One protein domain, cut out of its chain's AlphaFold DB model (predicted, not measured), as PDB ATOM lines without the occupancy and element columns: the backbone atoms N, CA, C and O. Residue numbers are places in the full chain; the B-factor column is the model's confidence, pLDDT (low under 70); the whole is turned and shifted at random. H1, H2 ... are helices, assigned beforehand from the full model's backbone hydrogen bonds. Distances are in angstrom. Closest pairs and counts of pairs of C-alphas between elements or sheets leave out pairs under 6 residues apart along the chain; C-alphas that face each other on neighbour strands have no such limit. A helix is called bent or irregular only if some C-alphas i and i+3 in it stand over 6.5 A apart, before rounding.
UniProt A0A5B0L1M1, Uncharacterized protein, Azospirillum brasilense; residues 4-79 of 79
ATOM      1  N   ALA A   4     198.551 195.252 218.391       89.12
ATOM      2  CA  ALA A   4     198.278 196.664 218.648       89.12
ATOM      3  C   ALA A   4     199.550 197.466 218.984       89.12
ATOM      4  O   ALA A   4     199.770 198.545 218.432       89.12
ATOM      5  N   GLU A   5     200.416 196.914 219.834       88.00
ATOM      6  CA  GLU A   5     201.685 197.534 220.227       88.00
ATOM      7  C   GLU A   5     202.666 197.593 219.045       88.00
ATOM      8  O   GLU A   5     203.323 198.613 218.831       88.00
ATOM      9  N   LEU A   6     202.722 196.529 218.233       87.44
ATOM     10  CA  LEU A   6     203.563 196.480 217.033       87.44
ATOM     11  C   LEU A   6     203.129 197.516 215.999       87.44
ATOM     12  O   LEU A   6     203.964 198.255 215.486       87.44
ATOM     13  N   ILE A   7     201.833 197.616 215.717       88.75
ATOM     14  CA  ILE A   7     201.293 198.595 214.769       88.75
ATOM     15  C   ILE A   7     201.514 200.018 215.257       88.75
ATOM     16  O   ILE A   7     201.902 200.881 214.466       88.75
ATOM     17  N   GLN A   8     201.337 200.271 216.554       87.00
ATOM     18  CA  GLN A   8     201.662 201.564 217.139       87.00
ATOM     19  C   GLN A   8     203.152 201.886 216.955       87.00
ATOM     20  O   GLN A   8     203.477 202.957 216.446       87.00
ATOM     21  N   ALA A   9     204.054 200.955 217.272       85.12
ATOM     22  CA  ALA A   9     205.499 201.120 217.110       85.12
ATOM     23  C   ALA A   9     205.929 201.320 215.641       85.12
ATOM     24  O   ALA A   9     206.784 202.158 215.337       85.12
ATOM     25  N   MET A  10     205.314 200.586 214.711       84.19
ATOM     26  CA  MET A  10     205.550 200.707 213.270       84.19
ATOM     27  C   MET A  10     205.035 202.035 212.707       84.19
ATOM     28  O   MET A  10     205.608 202.563 211.751       84.19
ATOM     29  N   ASN A  11     203.953 202.579 213.269       84.06
ATOM     30  CA  ASN A  11     203.333 203.822 212.808       84.06
ATOM     31  C   ASN A  11     203.839 205.076 213.533       84.06
ATOM     32  O   ASN A  11     203.647 206.172 213.010       84.06
ATOM     33  N   ALA A  12     204.523 204.935 214.672       83.44
ATOM     34  CA  ALA A  12     205.020 206.043 215.492       83.44
ATOM     35  C   ALA A  12     206.115 206.900 214.828       83.44
ATOM     36  O   ALA A  12     206.456 207.961 215.347       83.44
ATOM     37  N   GLY A  13     206.684 206.475 213.696       70.75
ATOM     38  CA  GLY A  13     207.779 207.202 213.058       70.75
ATOM     39  C   GLY A  13     207.914 206.974 211.558       70.75
ATOM     40  O   GLY A  13     207.120 206.282 210.910       70.75
ATOM     41  N   ARG A  14     208.956 207.587 210.992       70.00
ATOM     42  CA  ARG A  14     209.393 207.323 209.621       70.00
ATOM     43  C   ARG A  14     210.013 205.927 209.590       70.00
ATOM     44  O   ARG A  14     210.947 205.658 210.337       70.00
ATOM     45  N   ARG A  15     209.465 205.043 208.759       69.88
ATOM     46  CA  ARG A  15     210.061 203.728 208.504       69.88
ATOM     47  C   ARG A  15     211.255 203.923 207.582       69.88
ATOM     48  O   ARG A  15     211.141 204.667 206.604       69.88
ATOM     49  N   ASP A  16     212.370 203.275 207.895       63.91
ATOM     50  CA  ASP A  16     213.481 203.203 206.953       63.91
ATOM     51  C   ASP A  16     213.043 202.473 205.673       63.91
ATOM     52  O   ASP A  16     212.063 201.722 205.703       63.91
ATOM     53  N   PRO A  17     213.753 202.643 204.544       54.94
ATOM     54  CA  PRO A  17     213.430 201.972 203.282       54.94
ATOM     55  C   PRO A  17     213.332 200.439 203.395       54.94
ATOM     56  O   PRO A  17     212.656 199.809 202.590       54.94
ATOM     57  N   GLY A  18     213.970 199.843 204.413       58.69
ATOM     58  CA  GLY A  18     213.861 198.420 204.756       58.69
ATOM     59  C   GLY A  18     212.621 198.029 205.575       58.69
ATOM     60  O   GLY A  18     212.485 196.869 205.945       58.69
ATOM     61  N   GLY A  19     211.725 198.970 205.887       59.16
ATOM     62  CA  GLY A  19     210.412 198.716 206.491       59.16
ATOM     63  C   GLY A  19     210.344 198.726 208.024       59.16
ATOM     64  O   GLY A  19     209.239 198.765 208.563       59.16
ATOM     65  N   CYS A  20     211.471 198.759 208.742       62.44
ATOM     66  CA  CYS A  20     211.486 198.710 210.212       62.44
ATOM     67  C   CYS A  20     211.824 200.076 210.833       62.44
ATOM     68  O   CYS A  20     212.775 200.732 210.419       62.44
ATOM     69  N   THR A  21     211.058 200.509 211.842       66.19
ATOM     70  CA  THR A  21     211.448 201.602 212.756       66.19
ATOM     71  C   THR A  21     212.332 201.042 213.884       66.19
ATOM     72  O   THR A  21     212.240 199.848 214.179       66.19
ATOM     73  N   PRO A  22     213.164 201.853 214.568       67.25
ATOM     74  CA  PRO A  22     213.992 201.363 215.678       67.25
ATOM     75  C   PRO A  22     213.210 200.603 216.774       67.25
ATOM     76  O   PRO A  22     213.634 199.504 217.126       67.25
ATOM     77  N   PRO A  23     212.016 201.059 217.218       67.88
ATOM     78  CA  PRO A  23     211.199 200.301 218.174       67.88
ATOM     79  C   PRO A  23     210.776 198.910 217.679       67.88
ATOM     80  O   PRO A  23     210.598 197.993 218.474       67.88
ATOM     81  N   VAL A  24     210.629 198.727 216.364       73.19
ATOM     82  CA  VAL A  24     210.276 197.436 215.753       73.19
ATOM     83  C   VAL A  24     211.484 196.509 215.719       73.19
ATOM     84  O   VAL A  24     211.341 195.308 215.934       73.19
ATOM     85  N   VAL A  25     212.686 197.051 215.511       75.44
ATOM     86  CA  VAL A  25     213.933 196.280 215.610       75.44
ATOM     87  C   VAL A  25     214.125 195.756 217.033       75.44
ATOM     88  O   VAL A  25     214.430 194.575 217.211       75.44
ATOM     89  N   ASP A  26     213.887 196.594 218.043       78.19
ATOM     90  CA  ASP A  26     213.974 196.188 219.449       78.19
ATOM     91  C   ASP A  26     212.892 195.161 219.808       78.19
ATOM     92  O   ASP A  26     213.188 194.146 220.442       78.19
ATOM     93  N   ALA A  27     211.663 195.353 219.316       74.75
ATOM     94  CA  ALA A  27     210.577 194.386 219.457       74.75
ATOM     95  C   ALA A  27     210.935 193.020 218.859       74.75
ATOM     96  O   ALA A  27     210.696 191.990 219.486       74.75
ATOM     97  N   VAL A  28     211.532 192.997 217.664       81.56
ATOM     98  CA  VAL A  28     211.970 191.763 216.998       81.56
ATOM     99  C   VAL A  28     213.119 191.100 217.757       81.56
ATOM    100  O   VAL A  28     213.119 189.880 217.907       81.56
ATOM    101  N   ARG A  29     214.078 191.875 218.282       80.88
ATOM    102  CA  ARG A  29     215.175 191.335 219.103       80.88
ATOM    103  C   ARG A  29     214.670 190.703 220.396       80.88
ATOM    104  O   ARG A  29     215.119 189.618 220.746       80.88
ATOM    105  N   ALA A  30     213.742 191.362 221.088       82.38
ATOM    106  CA  ALA A  30     213.197 190.878 222.355       82.38
ATOM    107  C   ALA A  30     212.173 189.743 222.171       82.38
ATOM    108  O   ALA A  30     212.133 188.806 222.961       82.38
ATOM    109  N   GLY A  31     211.336 189.835 221.138       78.81
ATOM    110  CA  GLY A  31     210.214 188.930 220.884       78.81
ATOM    111  C   GLY A  31     210.499 187.804 219.889       78.81
ATOM    112  O   GLY A  31     209.586 187.045 219.558       78.81
ATOM    113  N   GLY A  32     211.732 187.702 219.390       85.62
ATOM    114  CA  GLY A  32     212.211 186.585 218.581       85.62
ATOM    115  C   GLY A  32     211.484 186.388 217.248       85.62
ATOM    116  O   GLY A  32     210.940 187.312 216.636       85.62
ATOM    117  N   GLU A  33     211.504 185.141 216.770       85.94
ATOM    118  CA  GLU A  33     211.004 184.782 215.443       85.94
ATOM    119  C   GLU A  33     209.506 185.049 215.265       85.94
ATOM    120  O   GLU A  33     209.102 185.538 214.212       85.94
ATOM    121  N   GLU A  34     208.686 184.812 216.288       86.38
ATOM    122  CA  GLU A  34     207.249 185.076 216.198       86.38
ATOM    123  C   GLU A  34     206.939 186.544 215.924       86.38
ATOM    124  O   GLU A  34     206.091 186.848 215.082       86.38
ATOM    125  N   THR A  35     207.646 187.449 216.604       87.88
ATOM    126  CA  THR A  35     207.476 188.892 216.415       87.88
ATOM    127  C   THR A  35     207.960 189.308 215.030       87.88
ATOM    128  O   THR A  35     207.284 190.070 214.341       87.88
ATOM    129  N   ARG A  36     209.083 188.740 214.572       86.06
ATOM    130  CA  ARG A  36     209.592 188.940 213.207       86.06
ATOM    131  C   ARG A  36     208.570 188.526 212.147       86.06
ATOM    132  O   ARG A  36     208.356 189.265 211.189       86.06
ATOM    133  N   LEU A  37     207.929 187.370 212.317       89.00
ATOM    134  CA  LEU A  37     206.903 186.877 211.394       89.00
ATOM    135  C   LEU A  37     205.684 187.798 211.360       89.00
ATOM    136  O   LEU A  37     205.172 188.082 210.283       89.00
ATOM    137  N   THR A  38     205.255 188.312 212.513       90.94
ATOM    138  CA  THR A  38     204.155 189.281 212.580       90.94
ATOM    139  C   THR A  38     204.511 190.590 211.875       90.94
ATOM    140  O   THR A  38     203.709 191.093 211.094       90.94
ATOM    141  N   VAL A  39     205.726 191.113 212.059       89.56
ATOM    142  CA  VAL A  39     206.203 192.311 211.341       89.56
ATOM    143  C   VAL A  39     206.235 192.075 209.828       89.56
ATOM    144  O   VAL A  39     205.738 192.902 209.066       89.56
ATOM    145  N   ASN A  40     206.752 190.930 209.381       89.12
ATOM    146  CA  ASN A  40     206.773 190.578 207.960       89.12
ATOM    147  C   ASN A  40     205.360 190.437 207.380       89.12
ATOM    148  O   ASN A  40     205.114 190.880 206.260       89.12
ATOM    149  N   ALA A  41     204.429 189.860 208.143       92.31
ATOM    150  CA  ALA A  41     203.033 189.765 207.745       92.31
ATOM    151  C   ALA A  41     202.395 191.151 207.593       92.31
ATOM    152  O   ALA A  41     201.736 191.398 206.586       92.31
ATOM    153  N   ILE A  42     202.648 192.074 208.530       92.25
ATOM    154  CA  ILE A  42     202.190 193.467 208.433       92.25
ATOM    155  C   ILE A  42     202.731 194.113 207.151       92.25
ATOM    156  O   ILE A  42     201.954 194.627 206.352       92.25
ATOM    157  N   LEU A  43     204.045 194.053 206.916       89.19
ATOM    158  CA  LEU A  43     204.667 194.687 205.746       89.19
ATOM    159  C   LEU A  43     204.174 194.084 204.423       89.19
ATOM    160  O   LEU A  43     203.845 194.817 203.491       89.19
ATOM    161  N   GLY A  44     204.075 192.756 204.336       90.38
ATOM    162  CA  GLY A  44     203.551 192.077 203.149       90.38
ATOM    163  C   GLY A  44     202.083 192.416 202.884       90.38
ATOM    164  O   GLY A  44     201.683 192.624 201.736       90.38
ATOM    165  N   TRP A  45     201.287 192.529 203.948       94.12
ATOM    166  CA  TRP A  45     199.899 192.959 203.863       94.12
ATOM    167  C   TRP A  45     199.792 194.397 203.337       94.12
ATOM    168  O   TRP A  45     199.016 194.647 202.414       94.12
ATOM    169  N   GLU A  46     200.604 195.326 203.843       92.06
ATOM    170  CA  GLU A  46     200.595 196.728 203.403       92.06
ATOM    171  C   GLU A  46     200.977 196.887 201.929       92.06
ATOM    172  O   GLU A  46     200.341 197.662 201.214       92.06
ATOM    173  N   ILE A  47     201.967 196.124 201.455       90.06
ATOM    174  CA  ILE A  47     202.358 196.097 200.037       90.06
ATOM    175  C   ILE A  47     201.171 195.660 199.171       90.06
ATOM    176  O   ILE A  47     200.853 196.320 198.182       90.06
ATOM    177  N   ARG A  48     200.475 194.583 199.560       92.25
ATOM    178  CA  ARG A  48     199.308 194.073 198.823       92.25
ATOM    179  C   ARG A  48     198.149 195.074 198.790       92.25
ATOM    180  O   ARG A  48     197.460 195.156 197.778       92.25
ATOM    181  N   HIS A  49     197.937 195.828 199.866       93.88
ATOM    182  CA  HIS A  49     196.797 196.744 199.995       93.88
ATOM    183  C   HIS A  49     197.136 198.204 199.665       93.88
ATOM    184  O   HIS A  49     196.249 199.054 199.696       93.88
ATOM    185  N   SER A  50     198.401 198.510 199.351       91.94
ATOM    186  CA  SER A  50     198.895 199.863 199.049       91.94
ATOM    187  C   SER A  50     198.527 200.918 200.106       91.94
ATOM    188  O   SER A  50     198.364 202.098 199.800       91.94
ATOM    189  N   ARG A  51     198.396 200.503 201.372       92.19
ATOM    190  CA  ARG A  51     198.130 201.383 202.518       92.19
ATOM    191  C   ARG A  51     198.763 200.830 203.785       92.19
ATOM    192  O   ARG A  51     199.046 199.639 203.862       92.19
ATOM    193  N   ARG A  52     198.926 201.684 204.798       90.50
ATOM    194  CA  ARG A  52     199.394 201.251 206.121       90.50
ATOM    195  C   ARG A  52     198.344 200.399 206.830       90.50
ATOM    196  O   ARG A  52     197.145 200.679 206.724       90.50
ATOM    197  N   ALA A  53     198.816 199.397 207.565       91.56
ATOM    198  CA  ALA A  53     197.989 198.588 208.441       91.56
ATOM    199  C   ALA A  53     197.649 199.391 209.703       91.56
ATOM    200  O   ALA A  53     198.483 200.130 210.247       91.56
ATOM    201  N   GLY A  54     196.406 199.260 210.148       93.31
ATOM    202  CA  GLY A  54     195.898 199.854 211.375       93.31
ATOM    203  C   GLY A  54     195.304 198.803 212.313       93.31
ATOM    204  O   GLY A  54     195.216 197.632 211.959       93.31
ATOM    205  N   PRO A  55     194.837 199.213 213.506       93.19
ATOM    206  CA  PRO A  55     194.297 198.287 214.506       93.19
ATOM    207  C   PRO A  55     193.154 197.397 213.992       93.19
ATOM    208  O   PRO A  55     193.053 196.243 214.382       93.19
ATOM    209  N   GLY A  56     192.313 197.910 213.086       94.62
ATOM    210  CA  GLY A  56     191.187 197.158 212.518       94.62
ATOM    211  C   GLY A  56     191.575 196.076 211.504       94.62
ATOM    212  O   GLY A  56     190.720 195.285 211.118       94.62
ATOM    213  N   ASP A  57     192.838 196.022 211.077       96.25
ATOM    214  CA  ASP A  57     193.315 195.069 210.070       96.25
ATOM    215  C   ASP A  57     193.877 193.781 210.690       96.25
ATOM    216  O   ASP A  57     194.265 192.870 209.958       96.25
ATOM    217  N   GLU A  58     193.909 193.687 212.028       95.38
ATOM    218  CA  GLU A  58     194.508 192.570 212.766       95.38
ATOM    219  C   GLU A  58     194.076 191.193 212.243       95.38
ATOM    220  O   GLU A  58     194.964 190.400 211.924       95.38
ATOM    221  N   PRO A  59     192.773 190.889 212.048       96.56
ATOM    222  CA  PRO A  59     192.374 189.563 211.580       96.56
ATOM    223  C   PRO A  59     192.954 189.224 210.200       96.56
ATOM    224  O   PRO A  59     193.467 188.127 209.994       96.56
ATOM    225  N   SER A  60     192.939 190.188 209.274       96.69
ATOM    226  CA  SER A  60     193.439 189.999 207.907       96.69
ATOM    227  C   SER A  60     194.967 189.892 207.860       96.69
ATOM    228  O   SER A  60     195.521 189.107 207.089       96.69
ATOM    229  N   VAL A  61     195.674 190.635 208.715       95.88
ATOM    230  CA  VAL A  61     197.131 190.507 208.842       95.88
ATOM    231  C   VAL A  61     197.515 189.162 209.459       95.88
ATOM    232  O   VAL A  61     198.477 188.536 209.012       95.88
ATOM    233  N   MET A  62     196.774 188.692 210.462       94.88
ATOM    234  CA  MET A  62     197.042 187.401 211.098       94.88
ATOM    235  C   MET A  62     196.756 186.223 210.160       94.88
ATOM    236  O   MET A  62     197.496 185.239 210.186       94.88
ATOM    237  N   GLU A  63     195.774 186.344 209.266       95.75
ATOM    238  CA  GLU A  63     195.574 185.394 208.167       95.75
ATOM    239  C   GLU A  63     196.781 185.379 207.214       95.75
ATOM    240  O   GLU A  63     197.345 184.319 206.939       95.75
ATOM    241  N   ALA A  64     197.269 186.553 206.799       91.81
ATOM    242  CA  ALA A  64     198.473 186.653 205.972       91.81
ATOM    243  C   ALA A  64     199.717 186.065 206.669       91.81
ATOM    244  O   ALA A  64     200.555 185.439 206.014       91.81
ATOM    245  N   ARG A  65     199.830 186.215 207.997       94.25
ATOM    246  CA  ARG A  65     200.883 185.582 208.809       94.25
ATOM    247  C   ARG A  65     200.777 184.062 208.762       94.25
ATOM    248  O   ARG A  65     201.798 183.402 208.591       94.25
ATOM    249  N   ALA A  66     199.575 183.506 208.902       94.44
ATOM    250  CA  ALA A  66     199.364 182.064 208.829       94.44
ATOM    251  C   ALA A  66     199.768 181.508 207.454       94.44
ATOM    252  O   ALA A  66     200.497 180.520 207.388       94.44
ATOM    253  N   THR A  67     199.390 182.188 206.364       91.25
ATOM    254  CA  THR A  67     199.829 181.823 205.009       91.25
ATOM    255  C   THR A  67     201.350 181.883 204.865       91.25
ATOM    256  O   THR A  67     201.945 180.958 204.321       91.25
ATOM    257  N   LEU A  68     201.997 182.932 205.387       88.00
ATOM    258  CA  LEU A  68     203.456 183.069 205.353       88.00
ATOM    259  C   LEU A  68     204.155 181.902 206.064       88.00
ATOM    260  O   LEU A  68     205.101 181.334 205.521       88.00
ATOM    261  N   VAL A  69     203.683 181.536 207.258       91.56
ATOM    262  CA  VAL A  69     204.233 180.410 208.025       91.56
ATOM    263  C   VAL A  69     204.076 179.104 207.251       91.56
ATOM    264  O   VAL A  69     205.059 178.385 207.087       91.56
ATOM    265  N   ALA A  70     202.885 178.840 206.707       91.75
ATOM    266  CA  ALA A  70     202.634 177.642 205.910       91.75
ATOM    267  C   ALA A  70     203.584 177.550 204.701       91.75
ATOM    268  O   ALA A  70     204.239 176.528 204.510       91.75
ATOM    269  N   SER A  71     203.757 178.638 203.942       88.31
ATOM    270  CA  SER A  71     204.681 178.664 202.799       88.31
ATOM    271  C   SER A  71     206.145 178.451 203.204       88.31
ATOM    272  O   SER A  71     206.903 177.812 202.475       88.31
ATOM    273  N   MET A  72     206.567 178.956 204.368       87.88
ATOM    274  CA  MET A  72     207.919 178.718 204.887       87.88
ATOM    275  C   MET A  72     208.134 177.257 205.299       87.88
ATOM    276  O   MET A  72     209.216 176.709 205.082       87.88
ATOM    277  N   GLU A  73     207.125 176.620 205.890       90.75
ATOM    278  CA  GLU A  73     207.175 175.199 206.243       90.75
ATOM    279  C   GLU A  73     207.218 174.301 205.007       90.75
ATOM    280  O   GLU A  73     207.974 173.329 204.985       90.75
ATOM    281  N   GLU A  74     206.444 174.630 203.974       86.88
ATOM    282  CA  GLU A  74     206.489 173.945 202.681       86.88
ATOM    283  C   GLU A  74     207.867 174.082 202.026       86.88
ATOM    284  O   GLU A  74     208.465 173.077 201.644       86.88
ATOM    285  N   ALA A  75     208.421 175.299 201.979       83.56
ATOM    286  CA  ALA A  75     209.754 175.546 201.435       83.56
ATOM    287  C   ALA A  75     210.847 174.770 202.189       83.56
ATOM    288  O   ALA A  75     211.769 174.246 201.568       83.56
ATOM    289  N   ARG A  76     210.728 174.641 203.518       87.12
ATOM    290  CA  ARG A  76     211.662 173.853 204.337       87.12
ATOM    291  C   ARG A  76     211.598 172.354 204.034       87.12
ATOM    292  O   ARG A  76     212.613 171.687 204.160       87.12
ATOM    293  N   LYS A  77     210.428 171.814 203.682       82.50
ATOM    294  CA  LYS A  77     210.263 170.387 203.339       82.50
ATOM    295  C   LYS A  77     210.749 170.051 201.926       82.50
ATOM    296  O   LYS A  77     210.965 168.881 201.632       82.50
ATOM    297  N   ALA A  78     210.854 171.053 201.056       75.25
ATOM    298  CA  ALA A  78     211.227 170.895 199.654       75.25
ATOM    299  C   ALA A  78     212.743 170.991 199.384       75.25
ATOM    300  O   ALA A  78     213.158 170.749 198.250       75.25
ATOM    301  N   GLY A  79     213.550 171.359 200.386       61.59
ATOM    302  CA  GLY A  79     215.016 171.433 200.318       61.59
ATOM    303  C   GLY A  79     215.677 170.437 201.254       61.59
ATOM    304  O   GLY A  79     216.792 169.995 200.910       61.59
TER     305      GLY A  79
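This is residues 4 to 79 of the 79 residues of an uncharacterized protein of Azospirillum brasilense (UniProt A0A5B0L1M1). The longest helix, H2, is bent: its arms H2a and H2b fold back on each other as a V, and the long helix H3 crosses H2b as an X. The short helix H1 packs on H2a, and beyond the crossing residues 70 to 79, most of them in H3, stick out as an arm. You have 76 printed residues with three named helices, H1, H2 and H3 in chain order, and no named strand; the class is all helix. The whole is compact, with a radius of gyration of the C-alphas of 12.6 A, and the C-alphas span 39 by 26 by 22 A.

Start at H2, residues 22 to 49, assigned as one helix by its hydrogen bonds but bent: C-alphas 30 and 33 are 9.5 A apart. Its arms are H2a, residues 22 to 30, and H2b, residues 33 to 49. They touch, H2b with residues 35 to 39 alone, and the closest C-alphas are those of Val 28 and Arg 36, 5.3 A apart. The arms run opposite ways at a steep tilt of 40 degrees. Next look at H3, residues 55 to 77, which touches H2b with residues 61 to 69 alone; the closest C-alphas, of Ala 41 and Arg 65, are 4.8 A apart. These two run opposite ways at a steep tilt of 67 degrees, only just short of about perpendicular. H1, residues 4 to 11, touches H2a, the closest C-alphas being those of Ala 9 and Pro 23, 5.9 A apart. H1 and H2a form a helical hairpin, running opposite ways at a steep tilt of 40 degrees. H1 is close to H2b but not clearly touching, with the closest C-alphas, of Leu 6 and Val 39, 7.5 A apart. H2a and H3 are apart. In H1, H2a and H2b every O i to N i+4 pair is within hydrogen-bond range; in H3, 17 of 19 are.

Find C-alpha 33 at (211.004, 184.782, 215.443); from there H2b runs 24.2 A to C-alpha 49, while H2a measures 12.5 A. H3 begins at C-alpha 55, (194.297, 198.287, 214.506), and ends at C-alpha 77, (210.263, 170.387, 203.339), 34.0 A away. It is irregular, with C-alphas 56 and 59 7.7 A apart, and has a kink of 31 degrees near residue 62. H1 begins at C-alpha 4, (198.278, 196.664, 218.648), and measures 10.5 A.

The C-alphas of Ala 12 and Gly 79, the two farthest apart, are 39.1 A from each other. Residues 70 to 79, of which 70 to 77 belong to H3, stand free; the body without them spans 25 by 23 by 20 A. The printed part has no cut. The link from H1 to H2 is short and that from H2 to H3 tight. The mean pLDDT of the printed part is 84.7; look for values under 70 at residues 15 to 23 and residue 79.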